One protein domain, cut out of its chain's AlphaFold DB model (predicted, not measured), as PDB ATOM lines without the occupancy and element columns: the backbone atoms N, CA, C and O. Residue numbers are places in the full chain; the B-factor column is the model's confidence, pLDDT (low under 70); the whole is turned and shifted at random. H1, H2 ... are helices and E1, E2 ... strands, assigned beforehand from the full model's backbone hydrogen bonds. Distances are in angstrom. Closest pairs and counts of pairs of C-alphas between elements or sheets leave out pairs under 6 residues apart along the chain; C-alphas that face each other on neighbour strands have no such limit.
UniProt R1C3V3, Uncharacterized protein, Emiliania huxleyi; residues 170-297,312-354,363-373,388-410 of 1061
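Overview. This is residues 170 to 297, 312 to 354, 363 to 373 and 388 to 410 of the 1061 residues of an uncharacterized protein of Emiliania huxleyi (UniProt R1C3V3). A broad, twisted wall of nine antiparallel strands is covered on one face by helices, while its other face is bare of named helices. H2, H4 and H5 pack on that face, H1 crosses near the ends of E3 and E5, and the short H3 is over E8. The printed part has 205 residues, with five named helices and nine named strands in the order H1 E1 H2 E2 E3 E4 E5 H3 H4 E6 E7 E8 E9 H5; the class is mixed. It is compact, with a radius of gyration of the C-alphas of 17.2 A and spans of 58 by 41 by 35 A.

Arrangement. From edge to edge the sheet runs E1, residues 196 to 205; E8, 363 to 371; E7, 343 to 353; E6, 331 to 337; E9, 389 to 396; E5, 278 to 286; E4, 267 to 275; E3, 256 to 264; and E2, 244 to 248. In that order, neighbours have these pairs within hydrogen-bond range: N 198 and O 369, 2.8 A; N 347 and O 368, 2.9 A; N 334 and O 346, 2.8 A; N 333 and O 394, 2.8 A; N 281 and O 393, 2.8 A; N 273 and O 280, 2.8 A; N 260 and O 272, 2.9 A; N 246 and O 261, 2.8 A. E2 E3 E4 E5 form a meander, each strand the antiparallel neighbour of the one before. H2, residues 217 to 231, has a height over the sheet of 10.6 A and runs along the strands, at 8 degrees to E5 on the local plane. With residues 218 to 223 alone it touches H4, residues 314 to 324, closest at the C-alphas of Pro 219 and Ala 319, 4.3 A, at a steep tilt of 44 degrees, opposite ways. With residues 217 to 221 alone it touches H5, residues 399 to 409, closest at the C-alphas of Trp 217 and Ala 406, 5.8 A. H2, H4 and H5 make two layers with the sheet, helices on one face. H1, residues 170 to 185, and H3, residues 291 to 294, are on the same face. H1 is closest to E3 at the C-alphas of Arg 172 and Cys 264, 6.0 A. Every O i to N i+4 pair is within hydrogen-bond range in H1 and H4, against 10 of 11 in H2 and 4 of 7 in H5; H3 is too short for one.

Along the chain. H1 begins at C-alpha 170 (78.654, -5.313, 14.733) and is 22.2 A long; H2 is 20.6 A. E7, 29.6 A, begins at C-alpha 343 (73.463, -4.985, 47.865) and bends by 50 degrees at residue 350. H5 ends at C-alpha 409 (96.787, -21.639, 32.941).

Size, cuts and confidence. The C-alphas farthest apart, those of Ser 170 and Ala 354, are 58.2 A apart. Three cuts leave C-alpha gaps of 14.4 A from 297 to 312, 8.8 A from 354 to 363 and 19.6 A from 373 to 388. The links E1 to H2 and H2 to E2 are long. Mean pLDDT of the printed part is 79.5; 37 residues are under 70, among them 184 to 192, 249 to 255 and 288 to 297.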
ATOM      1  N   SER A 170      79.685  -4.269  14.828       88.06
ATOM      2  CA  SER A 170      78.654  -5.313  14.733       88.06
ATOM      3  C   SER A 170      78.887  -6.488  15.692       88.06
ATOM      4  O   SER A 170      77.934  -6.974  16.306       88.06
ATOM      5  N   GLN A 171      80.140  -6.927  15.874       88.94
ATOM      6  CA  GLN A 171      80.472  -7.976  16.846       88.94
ATOM      7  C   GLN A 171      80.199  -7.514  18.279       88.94
ATOM      8  O   GLN A 171      79.609  -8.263  19.055       88.94
ATOM      9  N   ARG A 172      80.579  -6.271  18.612       89.25
ATOM     10  CA  ARG A 172      80.324  -5.671  19.930       89.25
ATOM     11  C   ARG A 172      78.827  -5.565  20.226       89.25
ATOM     12  O   ARG A 172      78.382  -6.049  21.262       89.25
ATOM     13  N   ALA A 173      78.052  -5.019  19.286       86.75
ATOM     14  CA  ALA A 173      76.603  -4.886  19.424       86.75
ATOM     15  C   ALA A 173      75.911  -6.249  19.586       86.75
ATOM     16  O   ALA A 173      75.135  -6.431  20.518       86.75
ATOM     17  N   SER A 174      76.251  -7.231  18.741       88.62
ATOM     18  CA  SER A 174      75.698  -8.592  18.828       88.62
ATOM     19  C   SER A 174      76.000  -9.256  20.179       88.62
ATOM     20  O   SER A 174      75.139  -9.930  20.744       88.62
ATOM     21  N   TYR A 175      77.214  -9.077  20.712       90.25
ATOM     22  CA  TYR A 175      77.593  -9.634  22.010       90.25
ATOM     23  C   TYR A 175      76.779  -9.020  23.152       90.25
ATOM     24  O   TYR A 175      76.184  -9.761  23.938       90.25
ATOM     25  N   LEU A 176      76.706  -7.687  23.218       86.06
ATOM     26  CA  LEU A 176      75.934  -6.979  24.242       86.06
ATOM     27  C   LEU A 176      74.443  -7.317  24.147       86.06
ATOM     28  O   LEU A 176      73.847  -7.692  25.153       86.06
ATOM     29  N   GLN A 177      73.873  -7.334  22.939       85.00
ATOM     30  CA  GLN A 177      72.483  -7.733  22.712       85.00
ATOM     31  C   GLN A 177      72.214  -9.170  23.185       85.00
ATOM     32  O   GLN A 177      71.190  -9.439  23.814       85.00
ATOM     33  N   ALA A 178      73.136 -10.107  22.936       85.12
ATOM     34  CA  ALA A 178      73.015 -11.476  23.433       85.12
ATOM     35  C   ALA A 178      73.103 -11.548  24.967       85.12
ATOM     36  O   ALA A 178      72.416 -12.368  25.581       85.12
ATOM     37  N   ARG A 179      73.931 -10.704  25.604       84.62
ATOM     38  CA  ARG A 179      73.970 -10.588  27.071       84.62
ATOM     39  C   ARG A 179      72.653 -10.047  27.606       84.62
ATOM     40  O   ARG A 179      72.059 -10.689  28.462       84.62
ATOM     41  N   GLU A 180      72.147  -8.951  27.058       77.81
ATOM     42  CA  GLU A 180      70.858  -8.368  27.446       77.81
ATOM     43  C   GLU A 180      69.691  -9.342  27.264       77.81
ATOM     44  O   GLU A 180      68.845  -9.469  28.151       77.81
ATOM     45  N   ALA A 181      69.663 -10.088  26.157       79.44
ATOM     46  CA  ALA A 181      68.657 -11.117  25.921       79.44
ATOM     47  C   ALA A 181      68.716 -12.225  26.988       79.44
ATOM     48  O   ALA A 181      67.675 -12.613  27.523       79.44
ATOM     49  N   LYS A 182      69.923 -12.687  27.352       76.81
ATOM     50  CA  LYS A 182      70.128 -13.685  28.416       76.81
ATOM     51  C   LYS A 182      69.692 -13.148  29.784       76.81
ATOM     52  O   LYS A 182      69.005 -13.850  30.521       76.81
ATOM     53  N   LEU A 183      70.004 -11.887  30.090       72.81
ATOM     54  CA  LEU A 183      69.547 -11.202  31.306       72.81
ATOM     55  C   LEU A 183      68.017 -11.100  31.365       72.81
ATOM     56  O   LEU A 183      67.423 -11.346  32.410       72.81
ATOM     57  N   LYS A 184      67.362 -10.794  30.237       68.75
ATOM     58  CA  LYS A 184      65.895 -10.707  30.140       68.75
ATOM     59  C   LYS A 184      65.206 -12.067  30.317       68.75
ATOM     60  O   LYS A 184      64.091 -12.111  30.844       68.75
ATOM     61  N   ALA A 185      65.842 -13.146  29.860       69.19
ATOM     62  CA  ALA A 185      65.332 -14.511  29.981       69.19
ATOM     63  C   ALA A 185      65.425 -15.048  31.421       69.19
ATOM     64  O   ALA A 185      64.509 -15.719  31.894       69.19
ATOM     65  N   CYS A 186      66.494 -14.717  32.148       65.12
ATOM     66  CA  CYS A 186      66.712 -15.165  33.523       65.12
ATOM     67  C   CYS A 186      66.019 -14.229  34.534       65.12
ATOM     68  O   CYS A 186      66.609 -13.267  35.026       65.12
ATOM     69  N   ARG A 187      64.750 -14.508  34.862       57.34
ATOM     70  CA  ARG A 187      63.941 -13.682  35.780       57.34
ATOM     71  C   ARG A 187      64.041 -14.164  37.230       57.34
ATOM     72  O   ARG A 187      63.414 -15.149  37.601       57.34
ATOM     73  N   PHE A 188      64.751 -13.421  38.076       63.12
ATOM     74  CA  PHE A 188      64.606 -13.524  39.530       63.12
ATOM     75  C   PHE A 188      64.746 -12.147  40.174       63.12
ATOM     76  O   PHE A 188      65.710 -11.439  39.915       63.12
ATOM     77  N   ASN A 189      63.797 -11.749  41.020       63.53
ATOM     78  CA  ASN A 189      63.875 -10.444  41.659       63.53
ATOM     79  C   ASN A 189      64.654 -10.513  42.984       63.53
ATOM     80  O   ASN A 189      64.069 -10.768  44.036       63.53
ATOM     81  N   LEU A 190      65.964 -10.243  42.957       63.56
ATOM     82  CA  LEU A 190      66.765 -10.126  44.186       63.56
ATOM     83  C   LEU A 190      66.264  -9.012  45.114       63.56
ATOM     84  O   LEU A 190      66.454  -9.116  46.327       63.56
ATOM     85  N   SER A 191      65.587  -7.983  44.587       61.78
ATOM     86  CA  SER A 191      65.014  -6.921  45.415       61.78
ATOM     87  C   SER A 191      63.801  -7.380  46.234       61.78
ATOM     88  O   SER A 191      63.433  -6.700  47.188       61.78
ATOM     89  N   ALA A 192      63.263  -8.576  45.974       65.50
ATOM     90  CA  ALA A 192      62.226  -9.204  46.793       65.50
ATOM     91  C   ALA A 192      62.777 -10.013  47.985       65.50
ATOM     92  O   ALA A 192      61.997 -10.502  48.802       65.50
ATOM     93  N   LEU A 193      64.103 -10.177  48.122       70.19
ATOM     94  CA  LEU A 193      64.662 -10.863  49.289       70.19
ATOM     95  C   LEU A 193      64.402 -10.033  50.558       70.19
ATOM     96  O   LEU A 193      64.743  -8.847  50.575       70.19
ATOM     97  N   PRO A 194      63.840 -10.610  51.633       69.31
ATOM     98  CA  PRO A 194      63.647  -9.888  52.889       69.31
ATOM     99  C   PRO A 194      64.980  -9.426  53.477       69.31
ATOM    100  O   PRO A 194      65.992 -10.117  53.339       69.31
ATOM    101  N   ALA A 195      64.976  -8.254  54.113       71.00
ATOM    102  CA  ALA A 195      66.147  -7.740  54.816       71.00
ATOM    103  C   ALA A 195      66.532  -8.676  55.977       71.00
ATOM    104  O   ALA A 195      65.670  -9.313  56.587       71.00
ATOM    105  N   GLY A 196      67.830  -8.755  56.277       74.12
ATOM    106  CA  GLY A 196      68.369  -9.556  57.383       74.12
ATOM    107  C   GLY A 196      69.317 -10.678  56.954       74.12
ATOM    108  O   GLY A 196      69.612 -10.863  55.772       74.12
ATOM    109  N   LYS A 197      69.837 -11.406  57.952       80.31
ATOM    110  CA  LYS A 197      70.779 -12.520  57.780       80.31
ATOM    111  C   LYS A 197      70.032 -13.854  57.723       80.31
ATOM    112  O   LYS A 197      69.255 -14.167  58.619       80.31
ATOM    113  N   ARG A 198      70.319 -14.664  56.706       83.44
ATOM    114  CA  ARG A 198      69.841 -16.047  56.544       83.44
ATOM    115  C   ARG A 198      71.026 -16.994  56.439       83.44
ATOM    116  O   ARG A 198      72.020 -16.656  55.803       83.44
ATOM    117  N   VAL A 199      70.920 -18.166  57.052       82.94
ATOM    118  CA  VAL A 199      71.958 -19.203  57.009       82.94
ATOM    119  C   VAL A 199      71.446 -20.353  56.152       82.94
ATOM    120  O   VAL A 199      70.373 -20.887  56.418       82.94
ATOM    121  N   HIS A 200      72.200 -20.713  55.117       79.69
ATOM    122  CA  HIS A 200      71.915 -21.855  54.255       79.69
ATOM    123  C   HIS A 200      72.988 -22.927  54.453       79.69
ATOM    124  O   HIS A 200      74.169 -22.676  54.204       79.69
ATOM    125  N   ASP A 201      72.580 -24.120  54.879       74.88
ATOM    126  CA  ASP A 201      73.465 -25.281  54.973       74.88
ATOM    127  C   ASP A 201      73.623 -25.920  53.584       74.88
ATOM    128  O   ASP A 201      72.640 -26.236  52.911       74.88
ATOM    129  N   THR A 202      74.868 -26.093  53.139       75.69
ATOM    130  CA  THR A 202      75.161 -26.710  51.835       75.69
ATOM    131  C   THR A 202      75.407 -28.215  51.923       75.69
ATOM    132  O   THR A 202      75.717 -28.836  50.907       75.69
ATOM    133  N   SER A 203      75.372 -28.806  53.122       73.94
ATOM    134  CA  SER A 203      75.715 -30.209  53.410       73.94
ATOM    135  C   SER A 203      77.094 -30.654  52.886       73.94
ATOM    136  O   SER A 203      77.362 -31.849  52.744       73.94
ATOM    137  N   ARG A 204      77.999 -29.716  52.558       77.88
ATOM    138  CA  ARG A 204      79.363 -30.009  52.093       77.88
ATOM    139  C   ARG A 204      80.332 -29.917  53.254       77.88
ATOM    140  O   ARG A 204      80.463 -28.868  53.870       77.88
ATOM    141  N   THR A 205      81.059 -30.993  53.529       81.25
ATOM    142  CA  THR A 205      82.109 -30.951  54.546       81.25
ATOM    143  C   THR A 205      83.379 -30.307  53.996       81.25
ATOM    144  O   THR A 205      83.870 -30.690  52.935       81.25
ATOM    145  N   ILE A 206      83.938 -29.373  54.755       80.38
ATOM    146  CA  ILE A 206      85.268 -28.806  54.557       80.38
ATOM    147  C   ILE A 206      86.255 -29.789  55.189       80.38
ATOM    148  O   ILE A 206      86.436 -29.831  56.405       80.38
ATOM    149  N   LYS A 207      86.852 -30.642  54.358       71.25
ATOM    150  CA  LYS A 207      87.908 -31.587  54.756       71.25
ATOM    151  C   LYS A 207      89.188 -31.258  54.002       71.25
ATOM    152  O   LYS A 207      89.152 -30.526  53.014       71.25
ATOM    153  N   LYS A 208      90.310 -31.843  54.444       66.75
ATOM    154  CA  LYS A 208      91.550 -31.838  53.660       66.75
ATOM    155  C   LYS A 208      91.205 -32.266  52.223       66.75
ATOM    156  O   LYS A 208      90.513 -33.281  52.075       66.75
ATOM    157  N   PRO A 209      91.616 -31.501  51.198       64.62
ATOM    158  CA  PRO A 209      91.221 -31.788  49.831       64.62
ATOM    159  C   PRO A 209      91.603 -33.220  49.463       64.62
ATOM    160  O   PRO A 209      92.698 -33.680  49.800       64.62
ATOM    161  N   THR A 210      90.707 -33.935  48.781       68.81
ATOM    162  CA  THR A 210      91.069 -35.222  48.175       68.81
ATOM    163  C   THR A 210      92.205 -34.994  47.167       68.81
ATOM    164  O   THR A 210      92.399 -33.858  46.724       68.81
ATOM    165  N   PRO A 211      92.959 -36.029  46.756       70.62
ATOM    166  CA  PRO A 211      94.038 -35.858  45.777       70.62
ATOM    167  C   PRO A 211      93.606 -35.103  44.504       70.62
ATOM    168  O   PRO A 211      94.370 -34.309  43.967       70.62
ATOM    169  N   ALA A 212      92.349 -35.278  44.084       68.38
ATOM    170  CA  ALA A 212      91.721 -34.594  42.952       68.38
ATOM    171  C   ALA A 212      91.498 -33.076  43.158       68.38
ATOM    172  O   ALA A 212      91.394 -32.330  42.188       68.38
ATOM    173  N   TRP A 213      91.423 -32.605  44.403       75.62
ATOM    174  CA  TRP A 213      91.178 -31.203  44.767       75.62
ATOM    175  C   TRP A 213      92.371 -30.560  45.491       75.62
ATOM    176  O   TRP A 213      92.246 -29.476  46.062       75.62
ATOM    177  N   ALA A 214      93.531 -31.222  45.484       75.75
ATOM    178  CA  ALA A 214      94.753 -30.727  46.103       75.75
ATOM    179  C   ALA A 214      95.326 -29.503  45.359       75.75
ATOM    180  O   ALA A 214      95.266 -29.415  44.132       75.75
ATOM    181  N   GLY A 215      95.924 -28.570  46.110       81.19
ATOM    182  CA  GLY A 215      96.440 -27.300  45.583       81.19
ATOM    183  C   GLY A 215      95.359 -26.256  45.265       81.19
ATOM    184  O   GLY A 215      94.171 -26.458  45.526       81.19
ATOM    185  N   PHE A 216      95.767 -25.112  44.707       82.31
ATOM    186  CA  PHE A 216      94.853 -23.993  44.442       82.31
ATOM    187  C   PHE A 216      94.176 -24.073  43.076       82.31
ATOM    188  O   PHE A 216      93.059 -23.578  42.922       82.31
ATOM    189  N   TRP A 217      94.815 -24.704  42.084       83.12
ATOM    190  CA  TRP A 217      94.285 -24.726  40.720       83.12
ATOM    191  C   TRP A 217      92.910 -25.405  40.580       83.12
ATOM    192  O   TRP A 217      92.022 -24.748  40.037       83.12
ATOM    193  N   PRO A 218      92.665 -26.648  41.051       80.62
ATOM    194  CA  PRO A 218      91.382 -27.317  40.816       80.62
ATOM    195  C   PRO A 218      90.152 -26.515  41.276       80.62
ATOM    196  O   PRO A 218      89.212 -26.383  40.488       80.62
ATOM    197  N   PRO A 219      90.123 -25.910  42.482       81.75
ATOM    198  CA  PRO A 219      88.968 -25.110  42.867       81.75
ATOM    199  C   PRO A 219      88.932 -23.713  42.227       81.75
ATOM    200  O   PRO A 219      87.844 -23.232  41.905       81.75
ATOM    201  N   LEU A 220      90.080 -23.068  41.973       82.81
ATOM    202  CA  LEU A 220      90.124 -21.795  41.233       82.81
ATOM    203  C   LEU A 220      89.605 -21.939  39.805       82.81
ATOM    204  O   LEU A 220      88.921 -21.064  39.285       82.81
ATOM    205  N   ARG A 221      89.904 -23.066  39.179       81.94
ATOM    206  CA  ARG A 221      89.433 -23.422  37.851       81.94
ATOM    207  C   ARG A 221      87.915 -23.522  37.777       81.94
ATOM    208  O   ARG A 221      87.342 -22.965  36.851       81.94
ATOM    209  N   GLU A 222      87.256 -24.182  38.732       79.62
ATOM    210  CA  GLU A 222      85.781 -24.223  38.755       79.62
ATOM    211  C   GLU A 222      85.176 -22.830  38.969       79.62
ATOM    212  O   GLU A 222      84.179 -22.480  38.336       79.62
ATOM    213  N   LEU A 223      85.807 -22.007  39.814       78.81
ATOM    214  CA  LEU A 223      85.411 -20.611  40.004       78.81
ATOM    215  C   LEU A 223      85.521 -19.809  38.693       78.81
ATOM    216  O   LEU A 223      84.621 -19.036  38.344       78.81
ATOM    217  N   MET A 224      86.602 -20.019  37.940       80.75
ATOM    218  CA  MET A 224      86.816 -19.398  36.633       80.75
ATOM    219  C   MET A 224      85.861 -19.922  35.572       80.75
ATOM    220  O   MET A 224      85.305 -19.116  34.831       80.75
ATOM    221  N   GLN A 225      85.600 -21.228  35.527       78.62
ATOM    222  CA  GLN A 225      84.730 -21.819  34.517       78.62
ATOM    223  C   GLN A 225      83.322 -21.231  34.561       78.62
ATOM    224  O   GLN A 225      82.779 -20.854  33.526       78.62
ATOM    225  N   ASN A 226      82.766 -21.055  35.761       76.56
ATOM    226  CA  ASN A 226      81.472 -20.395  35.918       76.56
ATOM    227  C   ASN A 226      81.477 -18.973  35.346       76.56
ATOM    228  O   ASN A 226      80.515 -18.566  34.702       76.56
ATOM    229  N   THR A 227      82.564 -18.223  35.547       81.62
ATOM    230  CA  THR A 227      82.717 -16.866  35.000       81.62
ATOM    231  C   THR A 227      82.793 -16.895  33.469       81.62
ATOM    232  O   THR A 227      82.123 -16.109  32.798       81.62
ATOM    233  N   ILE A 228      83.572 -17.832  32.918       81.06
ATOM    234  CA  ILE A 228      83.784 -18.023  31.479       81.06
ATOM    235  C   ILE A 228      82.469 -18.371  30.774       81.06
ATOM    236  O   ILE A 228      82.121 -17.714  29.792       81.06
ATOM    237  N   ASP A 229      81.726 -19.349  31.295       78.88
ATOM    238  CA  ASP A 229      80.469 -19.830  30.709       78.88
ATOM    239  C   ASP A 229      79.337 -18.806  30.862       78.88
ATOM    240  O   ASP A 229      78.543 -18.574  29.940       78.88
ATOM    241  N   HIS A 230      79.257 -18.147  32.022       78.56
ATOM    242  CA  HIS A 230      78.211 -17.164  32.293       78.56
ATOM    243  C   HIS A 230      78.330 -15.964  31.353       78.56
ATOM    244  O   HIS A 230      77.352 -15.606  30.683       78.56
ATOM    245  N   LEU A 231      79.531 -15.390  31.257       85.44
ATOM    246  CA  LEU A 231      79.806 -14.204  30.449       85.44
ATOM    247  C   LEU A 231      80.140 -14.532  28.990       85.44
ATOM    248  O   LEU A 231      80.301 -13.613  28.192       85.44
ATOM    249  N   ASP A 232      80.184 -15.812  28.616       85.31
ATOM    250  CA  ASP A 232      80.550 -16.257  27.270       85.31
ATOM    251  C   ASP A 232      81.897 -15.660  26.814       85.31
ATOM    252  O   ASP A 232      82.024 -15.048  25.747       85.31
ATOM    253  N   LEU A 233      82.908 -15.782  27.687       86.06
ATOM    254  CA  LEU A 233      84.239 -15.205  27.463       86.06
ATOM    255  C   LEU A 233      85.022 -15.956  26.384       86.06
ATOM    256  O   LEU A 233      85.855 -15.345  25.717       86.06
ATOM    257  N   ALA A 234      84.762 -17.255  26.195       82.88
ATOM    258  CA  ALA A 234      85.399 -18.067  25.157       82.88
ATOM    259  C   ALA A 234      84.442 -19.058  24.464       82.88
ATOM    260  O   ALA A 234      84.686 -20.258  24.518       82.88
ATOM    261  N   PRO A 235      83.404 -18.600  23.734       77.69
ATOM    262  CA  PRO A 235      82.371 -19.456  23.114       77.69
ATOM    263  C   PRO A 235      82.903 -20.584  22.218       77.69
ATOM    264  O   PRO A 235      82.201 -21.550  21.925       77.69
ATOM    265  N   ARG A 236      84.125 -20.422  21.701       75.19
ATOM    266  CA  ARG A 236      84.785 -21.333  20.759       75.19
ATOM    267  C   ARG A 236      86.246 -21.544  21.147       75.19
ATOM    268  O   ARG A 236      87.123 -21.404  20.303       75.19
ATOM    269  N   GLY A 237      86.538 -21.742  22.432       75.75
ATOM    270  CA  GLY A 237      87.895 -22.062  22.911       75.75
ATOM    271  C   GLY A 237      88.944 -20.971  22.754       75.75
ATOM    272  O   GLY A 237      90.116 -21.201  23.037       75.75
ATOM    273  N   ARG A 238      88.522 -19.777  22.346       79.19
ATOM    274  CA  ARG A 238      89.328 -18.564  22.285       79.19
ATOM    275  C   ARG A 238      88.512 -17.405  22.811       79.19
ATOM    276  O   ARG A 238      87.284 -17.449  22.723       79.19
ATOM    277  N   LEU A 239      89.198 -16.357  23.264       83.38
ATOM    278  CA  LEU A 239      88.571 -15.096  23.651       83.38
ATOM    279  C   LEU A 239      87.515 -14.667  22.624       83.38
ATOM    280  O   LEU A 239      87.815 -14.564  21.429       83.38
ATOM    281  N   ASN A 240      86.304 -14.381  23.099       87.06
ATOM    282  CA  ASN A 240      85.179 -13.953  22.278       87.06
ATOM    283  C   ASN A 240      85.617 -12.835  21.302       87.06
ATOM    284  O   ASN A 240      86.273 -11.880  21.734       87.06
ATOM    285  N   PRO A 241      85.307 -12.927  19.993       85.25
ATOM    286  CA  PRO A 241      85.721 -11.927  19.005       85.25
ATOM    287  C   PRO A 241      85.261 -10.496  19.314       85.25
ATOM    288  O   PRO A 241      85.902  -9.549  18.868       85.25
ATOM    289  N   ALA A 242      84.177 -10.330  20.078       88.62
ATOM    290  CA  ALA A 242      83.673  -9.026  20.504       88.62
ATOM    291  C   ALA A 242      84.487  -8.386  21.644       88.62
ATOM    292  O   ALA A 242      84.364  -7.186  21.887       88.62
ATOM    293  N   LEU A 243      85.302  -9.179  22.346       88.69
ATOM    294  CA  LEU A 243      86.015  -8.757  23.544       88.69
ATOM    295  C   LEU A 243      87.482  -8.428  23.259       88.69
ATOM    296  O   LEU A 243      88.106  -8.978  22.357       88.69
ATOM    297  N   SER A 244      88.065  -7.565  24.075       86.44
ATOM    298  CA  SER A 244      89.510  -7.375  24.190       86.44
ATOM    299  C   SER A 244      89.955  -7.743  25.598       86.44
ATOM    300  O   SER A 244      89.253  -7.428  26.560       86.44
ATOM    301  N   LEU A 245      91.120  -8.374  25.712       84.00
ATOM    302  CA  LEU A 245      91.779  -8.635  26.987       84.00
ATOM    303  C   LEU A 245      92.833  -7.552  27.224       84.00
ATOM    304  O   LEU A 245      93.677  -7.327  26.357       84.00
ATOM    305  N   ARG A 246      92.790  -6.893  28.380       82.44
ATOM    306  CA  ARG A 246      93.834  -5.979  28.850       82.44
ATOM    307  C   ARG A 246      94.415  -6.512  30.147       82.44
ATOM    308  O   ARG A 246      93.667  -6.926  31.028       82.44
ATOM    309  N   VAL A 247      95.736  -6.506  30.243       78.56
ATOM    310  CA  VAL A 247      96.452  -6.848  31.469       78.56
ATOM    311  C   VAL A 247      97.200  -5.601  31.894       78.56
ATOM    312  O   VAL A 247      98.034  -5.095  31.151       78.56
ATOM    313  N   GLU A 248      96.867  -5.087  33.067       76.75
ATOM    314  CA  GLU A 248      97.444  -3.860  33.602       76.75
ATOM    315  C   GLU A 248      98.080  -4.163  34.961       76.75
ATOM    316  O   GLU A 248      97.537  -4.918  35.773       76.75
ATOM    317  N   ARG A 249      99.244  -3.562  35.215       69.69
ATOM    318  CA  ARG A 249      99.735  -3.341  36.578       69.69
ATOM    319  C   ARG A 249      99.275  -1.939  36.959       69.69
ATOM    320  O   ARG A 249      99.836  -0.991  36.411       69.69
ATOM    321  N   PRO A 250      98.249  -1.773  37.807       58.81
ATOM    322  CA  PRO A 250      97.740  -0.446  38.121       58.81
ATOM    323  C   PRO A 250      98.844   0.364  38.807       58.81
ATOM    324  O   PRO A 250      99.189   0.119  39.962       58.81
ATOM    325  N   ALA A 251      99.441   1.319  38.093       43.78
ATOM    326  CA  ALA A 251     100.400   2.234  38.688       43.78
ATOM    327  C   ALA A 251      99.644   3.134  39.678       43.78
ATOM    328  O   ALA A 251      98.794   3.924  39.278       43.78
ATOM    329  N   GLY A 252      99.917   2.987  40.977       48.62
ATOM    330  CA  GLY A 252      99.406   3.893  42.013       48.62
ATOM    331  C   GLY A 252      98.267   3.373  42.899       48.62
ATOM    332  O   GLY A 252      97.925   4.055  43.864       48.62
ATOM    333  N   GLN A 253      97.717   2.172  42.677       53.38
ATOM    334  CA  GLN A 253      96.840   1.530  43.671       53.38
ATOM    335  C   GLN A 253      97.687   0.695  44.639       53.38
ATOM    336  O   GLN A 253      98.165  -0.384  44.290       53.38
ATOM    337  N   ARG A 254      97.913   1.203  45.862       53.03
ATOM    338  CA  ARG A 254      98.606   0.453  46.927       53.03
ATOM    339  C   ARG A 254      97.921  -0.908  47.124       53.03
ATOM    340  O   ARG A 254      96.787  -0.949  47.584       53.03
ATOM    341  N   GLY A 255      98.628  -1.994  46.810       68.25
ATOM    342  CA  GLY A 255      98.217  -3.369  47.121       68.25
ATOM    343  C   GLY A 255      97.801  -4.242  45.931       68.25
ATOM    344  O   GLY A 255      97.844  -5.464  46.065       68.25
ATOM    345  N   THR A 256      97.459  -3.680  44.764       74.88
ATOM    346  CA  THR A 256      97.065  -4.476  43.583       74.88
ATOM    347  C   THR A 256      98.284  -4.898  42.764       74.88
ATOM    348  O   THR A 256      99.000  -4.071  42.207       74.88
ATOM    349  N   LEU A 257      98.511  -6.209  42.673       79.75
ATOM    350  CA  LEU A 257      99.627  -6.825  41.955       79.75
ATOM    351  C   LEU A 257      99.363  -6.951  40.446       79.75
ATOM    352  O   LEU A 257     100.290  -6.797  39.650       79.75
ATOM    353  N   ALA A 258      98.124  -7.246  40.045       84.12
ATOM    354  CA  ALA A 258      97.728  -7.349  38.639       84.12
ATOM    355  C   ALA A 258      96.216  -7.155  38.449       84.12
ATOM    356  O   ALA A 258      95.427  -7.517  39.321       84.12
ATOM    357  N   SER A 259      95.816  -6.651  37.280       86.00
ATOM    358  CA  SER A 259      94.422  -6.603  36.831       86.00
ATOM    359  C   SER A 259      94.292  -7.201  35.428       86.00
ATOM    360  O   SER A 259      95.000  -6.792  34.507       86.00
ATOM    361  N   ILE A 260      93.407  -8.187  35.263       86.94
ATOM    362  CA  ILE A 260      93.091  -8.839  33.983       86.94
ATOM    363  C   ILE A 260      91.651  -8.473  33.610       86.94
ATOM    364  O   ILE A 260      90.705  -8.988  34.205       86.94
ATOM    365  N   ALA A 261      91.473  -7.596  32.626       88.12
ATOM    366  CA  ALA A 261      90.179  -7.037  32.247       88.12
ATOM    367  C   ALA A 261      89.722  -7.499  30.855       88.12
ATOM    368  O   ALA A 261      90.399  -7.292  29.848       88.12
ATOM    369  N   PHE A 262      88.517  -8.059  30.793       89.75
ATOM    370  CA  PHE A 262      87.777  -8.369  29.575       89.75
ATOM    371  C   PHE A 262      86.821  -7.213  29.274       89.75
ATOM    372  O   PHE A 262      85.962  -6.880  30.095       89.75
ATOM    373  N   ARG A 263      86.958  -6.598  28.097       88.31
ATOM    374  CA  ARG A 263      86.191  -5.404  27.707       88.31
ATOM    375  C   ARG A 263      85.496  -5.585  26.367       88.31
ATOM    376  O   ARG A 263      86.077  -6.182  25.466       88.31
ATOM    377  N   CYS A 264      84.298  -5.030  26.217       88.69
ATOM    378  CA  CYS A 264      83.597  -4.901  24.941       88.69
ATOM    379  C   CYS A 264      83.704  -3.438  24.479       88.69
ATOM    380  O   CYS A 264      82.912  -2.588  24.878       88.69
ATOM    381  N   GLY A 265      84.735  -3.109  23.693       83.75
ATOM    382  CA  GLY A 265      85.102  -1.704  23.475       83.75
ATOM    383  C   GLY A 265      85.542  -1.050  24.789       83.75
ATOM    384  O   GLY A 265      86.449  -1.559  25.451       83.75
ATOM    385  N   ASP A 266      84.882   0.038  25.178       80.56
ATOM    386  CA  ASP A 266      85.162   0.732  26.438       80.56
ATOM    387  C   ASP A 266      84.364   0.176  27.623       80.56
ATOM    388  O   ASP A 266      84.664   0.517  28.766       80.56
ATOM    389  N   GLU A 267      83.411  -0.733  27.403       80.19
ATOM    390  CA  GLU A 267      82.598  -1.300  28.481       80.19
ATOM    391  C   GLU A 267      83.320  -2.466  29.185       80.19
ATOM    392  O   GLU A 267      83.735  -3.427  28.523       80.19
ATOM    393  N   PRO A 268      83.490  -2.429  30.523       83.50
ATOM    394  CA  PRO A 268      84.057  -3.546  31.269       83.50
ATOM    395  C   PRO A 268      83.032  -4.680  31.383       83.50
ATOM    396  O   PRO A 268      81.923  -4.484  31.868       83.50
ATOM    397  N   VAL A 269      83.415  -5.887  30.965       89.12
ATOM    398  CA  VAL A 269      82.571  -7.089  31.061       89.12
ATOM    399  C   VAL A 269      82.948  -7.911  32.289       89.12
ATOM    400  O   VAL A 269      82.077  -8.309  33.067       89.12
ATOM    401  N   CYS A 270      84.248  -8.142  32.471       91.00
ATOM    402  CA  CYS A 270      84.819  -8.860  33.604       91.00
ATOM    403  C   CYS A 270      86.187  -8.271  33.961       91.00
ATOM    404  O   CYS A 270      86.946  -7.935  33.055       91.00
ATOM    405  N   ALA A 271      86.528  -8.185  35.241       90.19
ATOM    406  CA  ALA A 271      87.877  -7.867  35.695       90.19
ATOM    407  C   ALA A 271      88.296  -8.806  36.827       90.19
ATOM    408  O   ALA A 271      87.537  -9.039  37.765       90.19
ATOM    409  N   ILE A 272      89.505  -9.354  36.729       90.38
ATOM    410  CA  ILE A 272      90.145 -10.152  37.773       90.38
ATOM    411  C   ILE A 272      91.255  -9.294  38.372       90.38
ATOM    412  O   ILE A 272      92.291  -9.093  37.740       90.38
ATOM    413  N   GLU A 273      91.024  -8.779  39.571       90.25
ATOM    414  CA  GLU A 273      91.993  -7.978  40.315       90.25
ATOM    415  C   GLU A 273      92.668  -8.871  41.347       90.25
ATOM    416  O   GLU A 273      92.008  -9.603  42.091       90.25
ATOM    417  N   VAL A 274      93.991  -8.822  41.387       89.44
ATOM    418  CA  VAL A 274      94.782  -9.653  42.284       89.44
ATOM    419  C   VAL A 274      95.620  -8.750  43.163       89.44
ATOM    420  O   VAL A 274      96.453  -7.996  42.668       89.44
ATOM    421  N   GLU A 275      95.389  -8.829  44.464       89.69
ATOM    422  CA  GLU A 275      96.213  -8.224  45.506       89.69
ATOM    423  C   GLU A 275      97.148  -9.288  46.100       89.69
ATOM    424  O   GLU A 275      97.127 -10.448  45.689       89.69
ATOM    425  N   GLU A 276      97.996  -8.918  47.057       85.44
ATOM    426  CA  GLU A 276      98.902  -9.869  47.716       85.44
ATOM    427  C   GLU A 276      98.148 -11.023  48.396       85.44
ATOM    428  O   GLU A 276      98.412 -12.200  48.131       85.44
ATOM    429  N   ASP A 277      97.136 -10.663  49.181       87.94
ATOM    430  CA  ASP A 277      96.346 -11.563  50.018       87.94
ATOM    431  C   ASP A 277      94.868 -11.610  49.584       87.94
ATOM    432  O   ASP A 277      94.021 -12.081  50.335       87.94
ATOM    433  N   GLU A 278      94.496 -11.142  48.391       90.88
ATOM    434  CA  GLU A 278      93.095 -11.189  47.944       90.88
ATOM    435  C   GLU A 278      92.977 -11.368  46.427       90.88
ATOM    436  O   GLU A 278      93.695 -10.748  45.647       90.88
ATOM    437  N   LEU A 279      92.040 -12.215  46.002       91.88
ATOM    438  CA  LEU A 279      91.582 -12.323  44.619       91.88
ATOM    439  C   LEU A 279      90.181 -11.719  44.513       91.88
ATOM    440  O   LEU A 279      89.281 -12.141  45.246       91.88
ATOM    441  N   ARG A 280      89.967 -10.794  43.575       91.88
ATOM    442  CA  ARG A 280      88.653 -10.219  43.263       91.88
ATOM    443  C   ARG A 280      88.264 -10.511  41.819       91.88
ATOM    444  O   ARG A 280      89.051 -10.303  40.906       91.88
ATOM    445  N   ILE A 281      87.030 -10.957  41.605       90.75
ATOM    446  CA  ILE A 281      86.446 -11.175  40.276       90.75
ATOM    447  C   ILE A 281      85.196 -10.308  40.177       90.75
ATOM    448  O   ILE A 281      84.218 -10.539  40.890       90.75
ATOM    449  N   LEU A 282      85.243  -9.306  39.309       90.06
ATOM    450  CA  LEU A 282      84.178  -8.353  39.024       90.06
ATOM    451  C   LEU A 282      83.496  -8.753  37.717       90.06
ATOM    452  O   LEU A 282      84.167  -8.886  36.702       90.06
ATOM    453  N   GLN A 283      82.178  -8.929  37.724       88.75
ATOM    454  CA  GLN A 283      81.389  -9.295  36.545       88.75
ATOM    455  C   GLN A 283      80.248  -8.289  36.370       88.75
ATOM    456  O   GLN A 283      79.513  -8.032  37.323       88.75
ATOM    457  N   HIS A 284      80.089  -7.724  35.171       83.81
ATOM    458  CA  HIS A 284      79.165  -6.605  34.935       83.81
ATOM    459  C   HIS A 284      77.846  -6.999  34.256       83.81
ATOM    460  O   HIS A 284      76.833  -6.368  34.519       83.81
ATOM    461  N   TYR A 285      77.825  -8.044  33.423       77.31
ATOM    462  CA  TYR A 285      76.637  -8.457  32.659       77.31
ATOM    463  C   TYR A 285      76.104  -9.795  33.169       77.31
ATOM    464  O   TYR A 285      76.143 -10.806  32.466       77.31
ATOM    465  N   THR A 286      75.653  -9.810  34.424       74.19
ATOM    466  CA  THR A 286      75.209 -11.034  35.108       74.19
ATOM    467  C   THR A 286      73.743 -10.981  35.510       74.19
ATOM    468  O   THR A 286      73.198  -9.897  35.700       74.19
ATOM    469  N   PHE A 287      73.099 -12.145  35.643       70.06
ATOM    470  CA  PHE A 287      71.722 -12.243  36.135       70.06
ATOM    471  C   PHE A 287      71.663 -12.644  37.620       70.06
ATOM    472  O   PHE A 287      72.599 -13.262  38.143       70.06
ATOM    473  N   PRO A 288      70.564 -12.300  38.310       65.94
ATOM    474  CA  PRO A 288      70.323 -12.661  39.703       65.94
ATOM    475  C   PRO A 288      70.274 -14.179  39.943       65.94
ATOM    476  O   PRO A 288      69.595 -14.912  39.226       65.94
ATOM    477  N   LEU A 289      70.967 -14.650  40.987       69.25
ATOM    478  CA  LEU A 289      70.960 -16.052  41.424       69.25
ATOM    479  C   LEU A 289      69.997 -16.250  42.600       69.25
ATOM    480  O   LEU A 289      70.089 -15.559  43.615       69.25
ATOM    481  N   HIS A 290      69.091 -17.221  42.486       68.88
ATOM    482  CA  HIS A 290      68.169 -17.560  43.568       68.88
ATOM    483  C   HIS A 290      68.916 -18.290  44.711       68.88
ATOM    484  O   HIS A 290      69.577 -19.293  44.435       68.88
ATOM    485  N   PRO A 291      68.772 -17.891  45.997       69.25
ATOM    486  CA  PRO A 291      69.443 -18.552  47.129       69.25
ATOM    487  C   PRO A 291      69.186 -20.061  47.251       69.25
ATOM    488  O   PRO A 291      70.086 -20.791  47.630       69.25
ATOM    489  N   ARG A 292      68.006 -20.561  46.854       65.25
ATOM    490  CA  ARG A 292      67.717 -22.004  46.675       65.25
ATOM    491  C   ARG A 292      68.765 -22.801  45.886       65.25
ATOM    492  O   ARG A 292      68.878 -23.996  46.114       65.25
ATOM    493  N   ALA A 293      69.582 -22.183  45.029       65.38
ATOM    494  CA  ALA A 293      70.714 -22.873  44.400       65.38
ATOM    495  C   ALA A 293      71.762 -23.393  45.420       65.38
ATOM    496  O   ALA A 293      72.574 -24.276  45.119       65.38
ATOM    497  N   LEU A 294      71.739 -22.862  46.647       68.38
ATOM    498  CA  LEU A 294      72.580 -23.268  47.771       68.38
ATOM    499  C   LEU A 294      72.070 -24.539  48.465       68.38
ATOM    500  O   LEU A 294      72.891 -25.296  48.985       68.38
ATOM    501  N   GLU A 295      70.763 -24.810  48.417       62.22
ATOM    502  CA  GLU A 295      70.126 -25.940  49.099       62.22
ATOM    503  C   GLU A 295      70.561 -27.272  48.461       62.22
ATOM    504  O   GLU A 295      70.637 -27.428  47.238       62.22
ATOM    505  N   THR A 296      70.917 -28.251  49.289       50.66
ATOM    506  CA  THR A 296      71.229 -29.621  48.858       50.66
ATOM    507  C   THR A 296      70.041 -30.541  49.076       50.66
ATOM    508  O   THR A 296      69.450 -30.530  50.148       50.66
ATOM    509  N   GLY A 297      69.731 -31.386  48.087       40.53
ATOM    510  CA  GLY A 297      68.753 -32.467  48.247       40.53
ATOM    511  C   GLY A 297      67.328 -32.173  47.775       40.53
ATOM    512  O   GLY A 297      66.470 -33.026  47.967       40.53
ATOM    513  N   PHE A 312      75.137 -22.166  39.034       51.94
ATOM    514  CA  PHE A 312      75.382 -22.394  40.462       51.94
ATOM    515  C   PHE A 312      75.097 -23.859  40.821       51.94
ATOM    516  O   PHE A 312      74.016 -24.224  41.274       51.94
ATOM    517  N   GLY A 313      76.065 -24.725  40.508       58.22
ATOM    518  CA  GLY A 313      75.969 -26.177  40.682       58.22
ATOM    519  C   GLY A 313      76.775 -26.727  41.862       58.22
ATOM    520  O   GLY A 313      77.487 -26.011  42.569       58.22
ATOM    521  N   ASP A 314      76.716 -28.049  42.031       63.66
ATOM    522  CA  ASP A 314      77.508 -28.795  43.018       63.66
ATOM    523  C   ASP A 314      79.023 -28.575  42.893       63.66
ATOM    524  O   ASP A 314      79.728 -28.629  43.903       63.66
ATOM    525  N   GLY A 315      79.519 -28.279  41.687       70.81
ATOM    526  CA  GLY A 315      80.929 -27.975  41.431       70.81
ATOM    527  C   GLY A 315      81.419 -26.729  42.171       70.81
ATOM    528  O   GLY A 315      82.452 -26.787  42.830       70.81
ATOM    529  N   PHE A 316      80.641 -25.639  42.172       75.81
ATOM    530  CA  PHE A 316      81.011 -24.411  42.885       75.81
ATOM    531  C   PHE A 316      81.043 -24.621  44.401       75.81
ATOM    532  O   PHE A 316      81.998 -24.226  45.062       75.81
ATOM    533  N   LYS A 317      80.026 -25.294  44.961       79.06
ATOM    534  CA  LYS A 317      79.971 -25.611  46.402       79.06
ATOM    535  C   LYS A 317      81.158 -26.482  46.825       79.06
ATOM    536  O   LYS A 317      81.750 -26.257  47.875       79.06
ATOM    537  N   THR A 318      81.532 -27.442  45.980       78.69
ATOM    538  CA  THR A 318      82.706 -28.303  46.193       78.69
ATOM    539  C   THR A 318      84.006 -27.501  46.102       78.69
ATOM    540  O   THR A 318      84.861 -27.647  46.968       78.69
ATOM    541  N   ALA A 319      84.131 -26.594  45.129       81.69
ATOM    542  CA  ALA A 319      85.287 -25.713  44.988       81.69
ATOM    543  C   ALA A 319      85.437 -24.742  46.171       81.69
ATOM    544  O   ALA A 319      86.542 -24.565  46.675       81.69
ATOM    545  N   ALA A 320      84.335 -24.163  46.658       85.69
ATOM    546  CA  ALA A 320      84.330 -23.299  47.836       85.69
ATOM    547  C   ALA A 320      84.738 -24.068  49.104       85.69
ATOM    548  O   ALA A 320      85.580 -23.592  49.864       85.69
ATOM    549  N   ALA A 321      84.206 -25.282  49.300       85.62
ATOM    550  CA  ALA A 321      84.608 -26.147  50.409       85.62
ATOM    551  C   ALA A 321      86.090 -26.555  50.317       85.62
ATOM    552  O   ALA A 321      86.789 -26.546  51.327       85.62
ATOM    553  N   ALA A 322      86.581 -26.870  49.113       86.00
ATOM    554  CA  ALA A 322      87.981 -27.217  48.878       86.00
ATOM    555  C   ALA A 322      88.920 -26.024  49.112       86.00
ATOM    556  O   ALA A 322      89.951 -26.201  49.758       86.00
ATOM    557  N   LEU A 323      88.557 -24.817  48.657       87.69
ATOM    558  CA  LEU A 323      89.311 -23.589  48.933       87.69
ATOM    559  C   LEU A 323      89.382 -23.316  50.430       87.69
ATOM    560  O   LEU A 323      90.481 -23.166  50.939       87.69
ATOM    561  N   LEU A 324      88.258 -23.343  51.152       88.62
ATOM    562  CA  LEU A 324      88.237 -23.150  52.612       88.62
ATOM    563  C   LEU A 324      88.970 -24.256  53.391       88.62
ATOM    564  O   LEU A 324      89.293 -24.068  54.565       88.62
ATOM    565  N   GLY A 325      89.215 -25.406  52.756       85.31
ATOM    566  CA  GLY A 325      90.067 -26.474  53.274       85.31
ATOM    567  C   GLY A 325      91.568 -26.232  53.061       85.31
ATOM    568  O   GLY A 325      92.374 -26.953  53.650       85.31
ATOM    569  N   GLN A 326      91.961 -25.246  52.244       85.31
ATOM    570  CA  GLN A 326      93.360 -24.852  52.060       85.31
ATOM    571  C   GLN A 326      93.824 -23.942  53.208       85.31
ATOM    572  O   GLN A 326      93.130 -22.972  53.514       85.31
ATOM    573  N   PRO A 327      95.027 -24.151  53.783       80.06
ATOM    574  CA  PRO A 327      95.523 -23.345  54.904       80.06
ATOM    575  C   PRO A 327      95.611 -21.838  54.623       80.06
ATOM    576  O   PRO A 327      95.447 -21.031  55.531       80.06
ATOM    577  N   ALA A 328      95.879 -21.454  53.371       83.44
ATOM    578  CA  ALA A 328      96.027 -20.050  53.000       83.44
ATOM    579  C   ALA A 328      94.679 -19.332  52.806       83.44
ATOM    580  O   ALA A 328      94.606 -18.125  52.999       83.44
ATOM    581  N   CYS A 329      93.603 -20.042  52.445       87.75
ATOM    582  CA  CYS A 329      92.319 -19.414  52.139       87.75
ATOM    583  C   CYS A 329      91.568 -19.050  53.423       87.75
ATOM    584  O   CYS A 329      91.101 -19.919  54.159       87.75
ATOM    585  N   ARG A 330      91.395 -17.750  53.671       85.94
ATOM    586  CA  ARG A 330      90.769 -17.239  54.902       85.94
ATOM    587  C   ARG A 330      89.270 -17.006  54.743       85.94
ATOM    588  O   ARG A 330      88.501 -17.283  55.660       85.94
ATOM    589  N   THR A 331      88.852 -16.472  53.598       90.25
ATOM    590  CA  THR A 331      87.470 -16.027  53.367       90.25
ATOM    591  C   THR A 331      87.060 -16.232  51.917       90.25
ATOM    592  O   THR A 331      87.873 -16.095  51.006       90.25
ATOM    593  N   ILE A 332      85.777 -16.517  51.693       92.06
ATOM    594  CA  ILE A 332      85.148 -16.445  50.373       92.06
ATOM    595  C   ILE A 332      83.862 -15.638  50.538       92.06
ATOM    596  O   ILE A 332      82.996 -15.982  51.346       92.06
ATOM    597  N   ARG A 333      83.738 -14.550  49.782       91.94
ATOM    598  CA  ARG A 333      82.588 -13.644  49.809       91.94
ATOM    599  C   ARG A 333      82.104 -13.378  48.399       91.94
ATOM    600  O   ARG A 333      82.904 -13.122  47.506       91.94
ATOM    601  N   TRP A 334      80.795 -13.362  48.217       89.81
ATOM    602  CA  TRP A 334      80.167 -12.994  46.959       89.81
ATOM    603  C   TRP A 334      79.157 -11.881  47.199       89.81
ATOM    604  O   TRP A 334      78.238 -12.022  47.997       89.81
ATOM    605  N   THR A 335      79.341 -10.754  46.527       88.94
ATOM    606  CA  THR A 335      78.455  -9.596  46.591       88.94
ATOM    607  C   THR A 335      77.721  -9.426  45.264       88.94
ATOM    608  O   THR A 335      78.321  -9.564  44.199       88.94
ATOM    609  N   PHE A 336      76.431  -9.126  45.342       85.00
ATOM    610  CA  PHE A 336      75.528  -8.859  44.232       85.00
ATOM    611  C   PHE A 336      74.995  -7.437  44.402       85.00
ATOM    612  O   PHE A 336      74.388  -7.132  45.426       85.00
ATOM    613  N   GLU A 337      75.228  -6.580  43.417       82.69
ATOM    614  CA  GLU A 337      74.757  -5.193  43.398       82.69
ATOM    615  C   GLU A 337      73.712  -5.070  42.278       82.69
ATOM    616  O   GLU A 337      74.007  -5.341  41.106       82.69
ATOM    617  N   THR A 338      72.472  -4.722  42.635       76.00
ATOM    618  CA  THR A 338      71.390  -4.512  41.659       76.00
ATOM    619  C   THR A 338      71.509  -3.138  40.999       76.00
ATOM    620  O   THR A 338      72.149  -2.231  41.529       76.00
ATOM    621  N   ALA A 339      70.840  -2.953  39.857       69.50
ATOM    622  CA  ALA A 339      70.763  -1.650  39.186       69.50
ATOM    623  C   ALA A 339      70.132  -0.550  40.068       69.50
ATOM    624  O   ALA A 339      70.398   0.631  39.870       69.50
ATOM    625  N   GLU A 340      69.328  -0.937  41.061       70.25
ATOM    626  CA  GLU A 340      68.679  -0.046  42.034       70.25
ATOM    627  C   GLU A 340      69.610   0.334  43.204       70.25
ATOM    628  O   GLU A 340      69.191   1.029  44.127       70.25
ATOM    629  N   GLY A 341      70.860  -0.145  43.206       73.56
ATOM    630  CA  GLY A 341      71.841   0.114  44.264       73.56
ATOM    631  C   GLY A 341      71.693  -0.775  45.502       73.56
ATOM    632  O   GLY A 341      72.419  -0.585  46.477       73.56
ATOM    633  N   ARG A 342      70.787  -1.765  45.489       77.88
ATOM    634  CA  ARG A 342      70.651  -2.728  46.590       77.88
ATOM    635  C   ARG A 342      71.799  -3.733  46.554       77.88
ATOM    636  O   ARG A 342      72.088  -4.309  45.504       77.88
ATOM    637  N   THR A 343      72.387  -4.001  47.718       83.69
ATOM    638  CA  THR A 343      73.463  -4.985  47.865       83.69
ATOM    639  C   THR A 343      72.976  -6.233  48.602       83.69
ATOM    640  O   THR A 343      72.334  -6.162  49.652       83.69
ATOM    641  N   VAL A 344      73.285  -7.401  48.039       83.81
ATOM    642  CA  VAL A 344      73.109  -8.714  48.671       83.81
ATOM    643  C   VAL A 344      74.477  -9.373  48.775       83.81
ATOM    644  O   VAL A 344      75.256  -9.366  47.826       83.81
ATOM    645  N   ARG A 345      74.798  -9.954  49.925       88.44
ATOM    646  CA  ARG A 345      76.109 -10.530  50.223       88.44
ATOM    647  C   ARG A 345      75.973 -11.954  50.737       88.44
ATOM    648  O   ARG A 345      75.191 -12.221  51.641       88.44
ATOM    649  N   TRP A 346      76.750 -12.860  50.159       89.19
ATOM    650  CA  TRP A 346      76.872 -14.259  50.545       89.19
ATOM    651  C   TRP A 346      78.277 -14.479  51.108       89.19
ATOM    652  O   TRP A 346      79.264 -14.368  50.377       89.19
ATOM    653  N   ASP A 347      78.383 -14.770  52.402       90.38
ATOM    654  CA  ASP A 347      79.641 -15.195  53.021       90.38
ATOM    655  C   ASP A 347      79.657 -16.716  53.162       90.38
ATOM    656  O   ASP A 347      78.773 -17.294  53.793       90.38
ATOM    657  N   PHE A 348      80.672 -17.352  52.592       89.94
ATOM    658  CA  PHE A 348      80.892 -18.789  52.698       89.94
ATOM    659  C   PHE A 348      81.781 -19.045  53.910       89.94
ATOM    660  O   PHE A 348      82.926 -18.586  53.962       89.94
ATOM    661  N   VAL A 349      81.244 -19.755  54.892       88.12
ATOM    662  CA  VAL A 349      81.899 -19.983  56.179       88.12
ATOM    663  C   VAL A 349      81.932 -21.467  56.505       88.12
ATOM    664  O   VAL A 349      81.057 -22.230  56.106       88.12
ATOM    665  N   GLY A 350      82.964 -21.887  57.231       85.38
ATOM    666  CA  GLY A 350      83.021 -23.234  57.783       85.38
ATOM    667  C   GLY A 350      82.486 -23.247  59.203       85.38
ATOM    668  O   GLY A 350      83.192 -22.783  60.096       85.38
ATOM    669  N   ALA A 351      81.278 -23.772  59.388       83.81
ATOM    670  CA  ALA A 351      80.645 -23.954  60.686       83.81
ATOM    671  C   ALA A 351      81.034 -25.310  61.288       83.81
ATOM    672  O   ALA A 351      80.976 -26.339  60.613       83.81
ATOM    673  N   GLU A 352      81.429 -25.320  62.558       83.38
ATOM    674  CA  GLU A 352      81.720 -26.559  63.279       83.38
ATOM    675  C   GLU A 352      80.413 -27.266  63.645       83.38
ATOM    676  O   GLU A 352      79.557 -26.705  64.334       83.38
ATOM    677  N   ARG A 353      80.247 -28.507  63.184       80.19
ATOM    678  CA  ARG A 353      79.132 -29.366  63.583       80.19
ATOM    679  C   ARG A 353      79.644 -30.431  64.541       80.19
ATOM    680  O   ARG A 353      80.570 -31.181  64.216       80.19
ATOM    681  N   ALA A 354      79.020 -30.491  65.715       76.12
ATOM    682  CA  ALA A 354      79.249 -31.553  66.684       76.12
ATOM    683  C   ALA A 354      78.925 -32.928  66.073       76.12
ATOM    684  O   ALA A 354      78.152 -33.036  65.120       76.12
ATOM    685  N   ARG A 363      83.610 -29.860  60.079       84.88
ATOM    686  CA  ARG A 363      83.432 -28.483  59.622       84.88
ATOM    687  C   ARG A 363      82.608 -28.490  58.334       84.88
ATOM    688  O   ARG A 363      83.044 -29.059  57.335       84.88
ATOM    689  N   VAL A 364      81.407 -27.921  58.341       84.56
ATOM    690  CA  VAL A 364      80.468 -27.909  57.204       84.56
ATOM    691  C   VAL A 364      80.416 -26.515  56.586       84.56
ATOM    692  O   VAL A 364      80.501 -25.508  57.283       84.56
ATOM    693  N   LEU A 365      80.313 -26.453  55.262       85.38
ATOM    694  CA  LEU A 365      80.148 -25.215  54.521       85.38
ATOM    695  C   LEU A 365      78.722 -24.679  54.696       85.38
ATOM    696  O   LEU A 365      77.756 -25.276  54.210       85.38
ATOM    697  N   GLU A 366      78.616 -23.509  55.309       87.06
ATOM    698  CA  GLU A 366      77.397 -22.712  55.385       87.06
ATOM    699  C   GLU A 366      77.551 -21.435  54.562       87.06
ATOM    700  O   GLU A 366      78.654 -20.911  54.372       87.06
ATOM    701  N   VAL A 367      76.425 -20.921  54.071       86.06
ATOM    702  CA  VAL A 367      76.377 -19.644  53.359       86.06
ATOM    703  C   VAL A 367      75.472 -18.682  54.109       86.06
ATOM    704  O   VAL A 367      74.266 -18.897  54.236       86.06
ATOM    705  N   HIS A 368      76.070 -17.604  54.609       88.62
ATOM    706  CA  HIS A 368      75.366 -16.509  55.258       88.62
ATOM    707  C   HIS A 368      74.949 -15.484  54.206       88.62
ATOM    708  O   HIS A 368      75.783 -14.744  53.685       88.62
ATOM    709  N   VAL A 369      73.656 -15.432  53.904       85.50
ATOM    710  CA  VAL A 369      73.064 -14.458  52.987       85.50
ATOM    711  C   VAL A 369      72.595 -13.253  53.795       85.50
ATOM    712  O   VAL A 369      71.766 -13.383  54.690       85.50
ATOM    713  N   THR A 370      73.127 -12.081  53.483       87.44
ATOM    714  CA  THR A 370      72.760 -10.788  54.071       87.44
ATOM    715  C   THR A 370      72.258  -9.880  52.963       87.44
ATOM    716  O   THR A 370      72.904  -9.763  51.925       87.44
ATOM    717  N   ALA A 371      71.086  -9.281  53.145       82.94
ATOM    718  CA  ALA A 371      70.531  -8.328  52.192       82.94
ATOM    719  C   ALA A 371      70.308  -6.990  52.890       82.94
ATOM    720  O   ALA A 371      69.621  -6.941  53.916       82.94
ATOM    721  N   ASP A 372      70.860  -5.924  52.313       79.69
ATOM    722  CA  ASP A 372      70.673  -4.573  52.831       79.69
ATOM    723  C   ASP A 372      69.207  -4.145  52.676       79.69
ATOM    724  O   ASP A 372      68.466  -4.658  51.817       79.69
ATOM    725  N   ALA A 373      68.781  -3.210  53.528       65.94
ATOM    726  CA  ALA A 373      67.493  -2.545  53.379       65.94
ATOM    727  C   ALA A 373      67.446  -1.835  52.018       65.94
ATOM    728  O   ALA A 373      68.445  -1.271  51.568       65.94
ATOM    729  N   VAL A 388      71.193  -4.733  34.466       62.28
ATOM    730  CA  VAL A 388      72.632  -4.939  34.664       62.28
ATOM    731  C   VAL A 388      72.878  -5.177  36.154       62.28
ATOM    732  O   VAL A 388      72.797  -4.244  36.950       62.28
ATOM    733  N   MET A 389      73.148  -6.424  36.545       74.62
ATOM    734  CA  MET A 389      73.589  -6.760  37.901       74.62
ATOM    735  C   MET A 389      75.105  -6.941  37.921       74.62
ATOM    736  O   MET A 389      75.666  -7.647  37.073       74.62
ATOM    737  N   ARG A 390      75.759  -6.348  38.921       81.88
ATOM    738  CA  ARG A 390      77.191  -6.538  39.153       81.88
ATOM    739  C   ARG A 390      77.410  -7.621  40.196       81.88
ATOM    740  O   ARG A 390      76.784  -7.617  41.255       81.88
ATOM    741  N   GLN A 391      78.317  -8.540  39.902       87.00
ATOM    742  CA  GLN A 391      78.778  -9.551  40.845       87.00
ATOM    743  C   GLN A 391      80.232  -9.293  41.198       87.00
ATOM    744  O   GLN A 391      81.055  -9.012  40.328       87.00
ATOM    745  N   ARG A 392      80.551  -9.426  42.480       89.62
ATOM    746  CA  ARG A 392      81.911  -9.337  42.997       89.62
ATOM    747  C   ARG A 392      82.197 -10.557  43.856       89.62
ATOM    748  O   ARG A 392      81.650 -10.674  44.949       89.62
ATOM    749  N   VAL A 393      83.073 -11.438  43.387       89.56
ATOM    750  CA  VAL A 393      83.618 -12.535  44.200       89.56
ATOM    751  C   VAL A 393      84.938 -12.077  44.803       89.56
ATOM    752  O   VAL A 393      85.778 -11.542  44.087       89.56
ATOM    753  N   ARG A 394      85.121 -12.270  46.108       92.81
ATOM    754  CA  ARG A 394      86.366 -12.016  46.834       92.81
ATOM    755  C   ARG A 394      86.823 -13.288  47.529       92.81
ATOM    756  O   ARG A 394      86.025 -13.922  48.220       92.81
ATOM    757  N   VAL A 395      88.092 -13.635  47.366       92.56
ATOM    758  CA  VAL A 395      88.715 -14.776  48.042       92.56
ATOM    759  C   VAL A 395      89.981 -14.309  48.746       92.56
ATOM    760  O   VAL A 395      90.931 -13.869  48.098       92.56
ATOM    761  N   GLY A 396      89.982 -14.385  50.074       91.19
ATOM    762  CA  GLY A 396      91.082 -13.930  50.919       91.19
ATOM    763  C   GLY A 396      92.163 -14.994  51.118       91.19
ATOM    764  O   GLY A 396      91.864 -16.170  51.314       91.19
ATOM    765  N   GLY A 397      93.415 -14.551  51.131       88.81
ATOM    766  CA  GLY A 397      94.644 -15.298  51.394       88.81
ATOM    767  C   GLY A 397      95.216 -16.085  50.210       88.81
ATOM    768  O   GLY A 397      96.084 -16.929  50.406       88.81
ATOM    769  N   ILE A 398      94.742 -15.839  48.983       89.12
ATOM    770  CA  ILE A 398      95.153 -16.621  47.799       89.12
ATOM    771  C   ILE A 398      95.725 -15.793  46.640       89.12
ATOM    772  O   ILE A 398      95.985 -16.349  45.575       89.12
ATOM    773  N   GLY A 399      95.910 -14.481  46.811       87.50
ATOM    774  CA  GLY A 399      96.295 -13.569  45.728       87.50
ATOM    775  C   GLY A 399      97.610 -13.958  45.039       87.50
ATOM    776  O   GLY A 399      97.630 -14.255  43.839       87.50
ATOM    777  N   ARG A 400      98.701 -14.094  45.805       83.50
ATOM    778  CA  ARG A 400      99.991 -14.598  45.283       83.50
ATOM    779  C   ARG A 400      99.890 -16.001  44.664       83.50
ATOM    780  O   ARG A 400     100.487 -16.243  43.614       83.50
ATOM    781  N   ALA A 401      99.121 -16.909  45.270       83.81
ATOM    782  CA  ALA A 401      98.932 -18.267  44.750       83.81
ATOM    783  C   ALA A 401      98.200 -18.271  43.396       83.81
ATOM    784  O   ALA A 401      98.564 -19.025  42.493       83.81
ATOM    785  N   PHE A 402      97.218 -17.381  43.213       86.69
ATOM    786  CA  PHE A 402      96.528 -17.207  41.938       86.69
ATOM    787  C   PHE A 402      97.492 -16.757  40.830       86.69
ATOM    788  O   PHE A 402      97.477 -17.339  39.744       86.69
ATOM    789  N   LEU A 403      98.355 -15.769  41.093       83.00
ATOM    790  CA  LEU A 403      99.338 -15.302  40.103       83.00
ATOM    791  C   LEU A 403     100.367 -16.376  39.748       83.00
ATOM    792  O   LEU A 403     100.738 -16.496  38.581       83.00
ATOM    793  N   ALA A 404     100.813 -17.154  40.733       80.06
ATOM    794  CA  ALA A 404     101.816 -18.193  40.529       80.06
ATOM    795  C   ALA A 404     101.257 -19.427  39.800       80.06
ATOM    796  O   ALA A 404     101.921 -19.984  38.927       80.06
ATOM    797  N   GLU A 405     100.041 -19.868  40.141       79.44
ATOM    798  CA  GLU A 405      99.500 -21.143  39.659       79.44
ATOM    799  C   GLU A 405      98.378 -20.987  38.625       79.44
ATOM    800  O   GLU A 405      98.351 -21.713  37.631       79.44
ATOM    801  N   ALA A 406      97.435 -20.068  38.825       81.12
ATOM    802  CA  ALA A 406      96.219 -20.015  38.015       81.12
ATOM    803  C   ALA A 406      96.362 -19.133  36.772       81.12
ATOM    804  O   ALA A 406      95.987 -19.562  35.680       81.12
ATOM    805  N   ALA A 407      96.949 -17.941  36.905       79.81
ATOM    806  CA  ALA A 407      97.123 -17.022  35.779       79.81
ATOM    807  C   ALA A 407      97.862 -17.666  34.582       79.81
ATOM    808  O   ALA A 407      97.349 -17.565  33.466       79.81
ATOM    809  N   PRO A 408      98.959 -18.440  34.770       79.94
ATOM    810  CA  PRO A 408      99.648 -19.138  33.678       79.94
ATOM    811  C   PRO A 408      98.797 -20.138  32.881       79.94
ATOM    812  O   PRO A 408      99.141 -20.498  31.754       79.94
ATOM    813  N   ARG A 409      97.696 -20.613  33.476       82.31
ATOM    814  CA  ARG A 409      96.787 -21.639  32.941       82.31
ATOM    815  C   ARG A 409      95.527 -21.058  32.304       82.31
ATOM    816  O   ARG A 409      94.650 -21.809  31.905       82.31
ATOM    817  N   LEU A 410      95.390 -19.743  32.182       76.75
ATOM    818  CA  LEU A 410      94.245 -19.142  31.486       76.75
ATOM    819  C   LEU A 410      94.558 -18.883  29.987       76.75
ATOM    820  O   LEU A 410      93.836 -18.152  29.320       76.75
TER     821      LEU A 410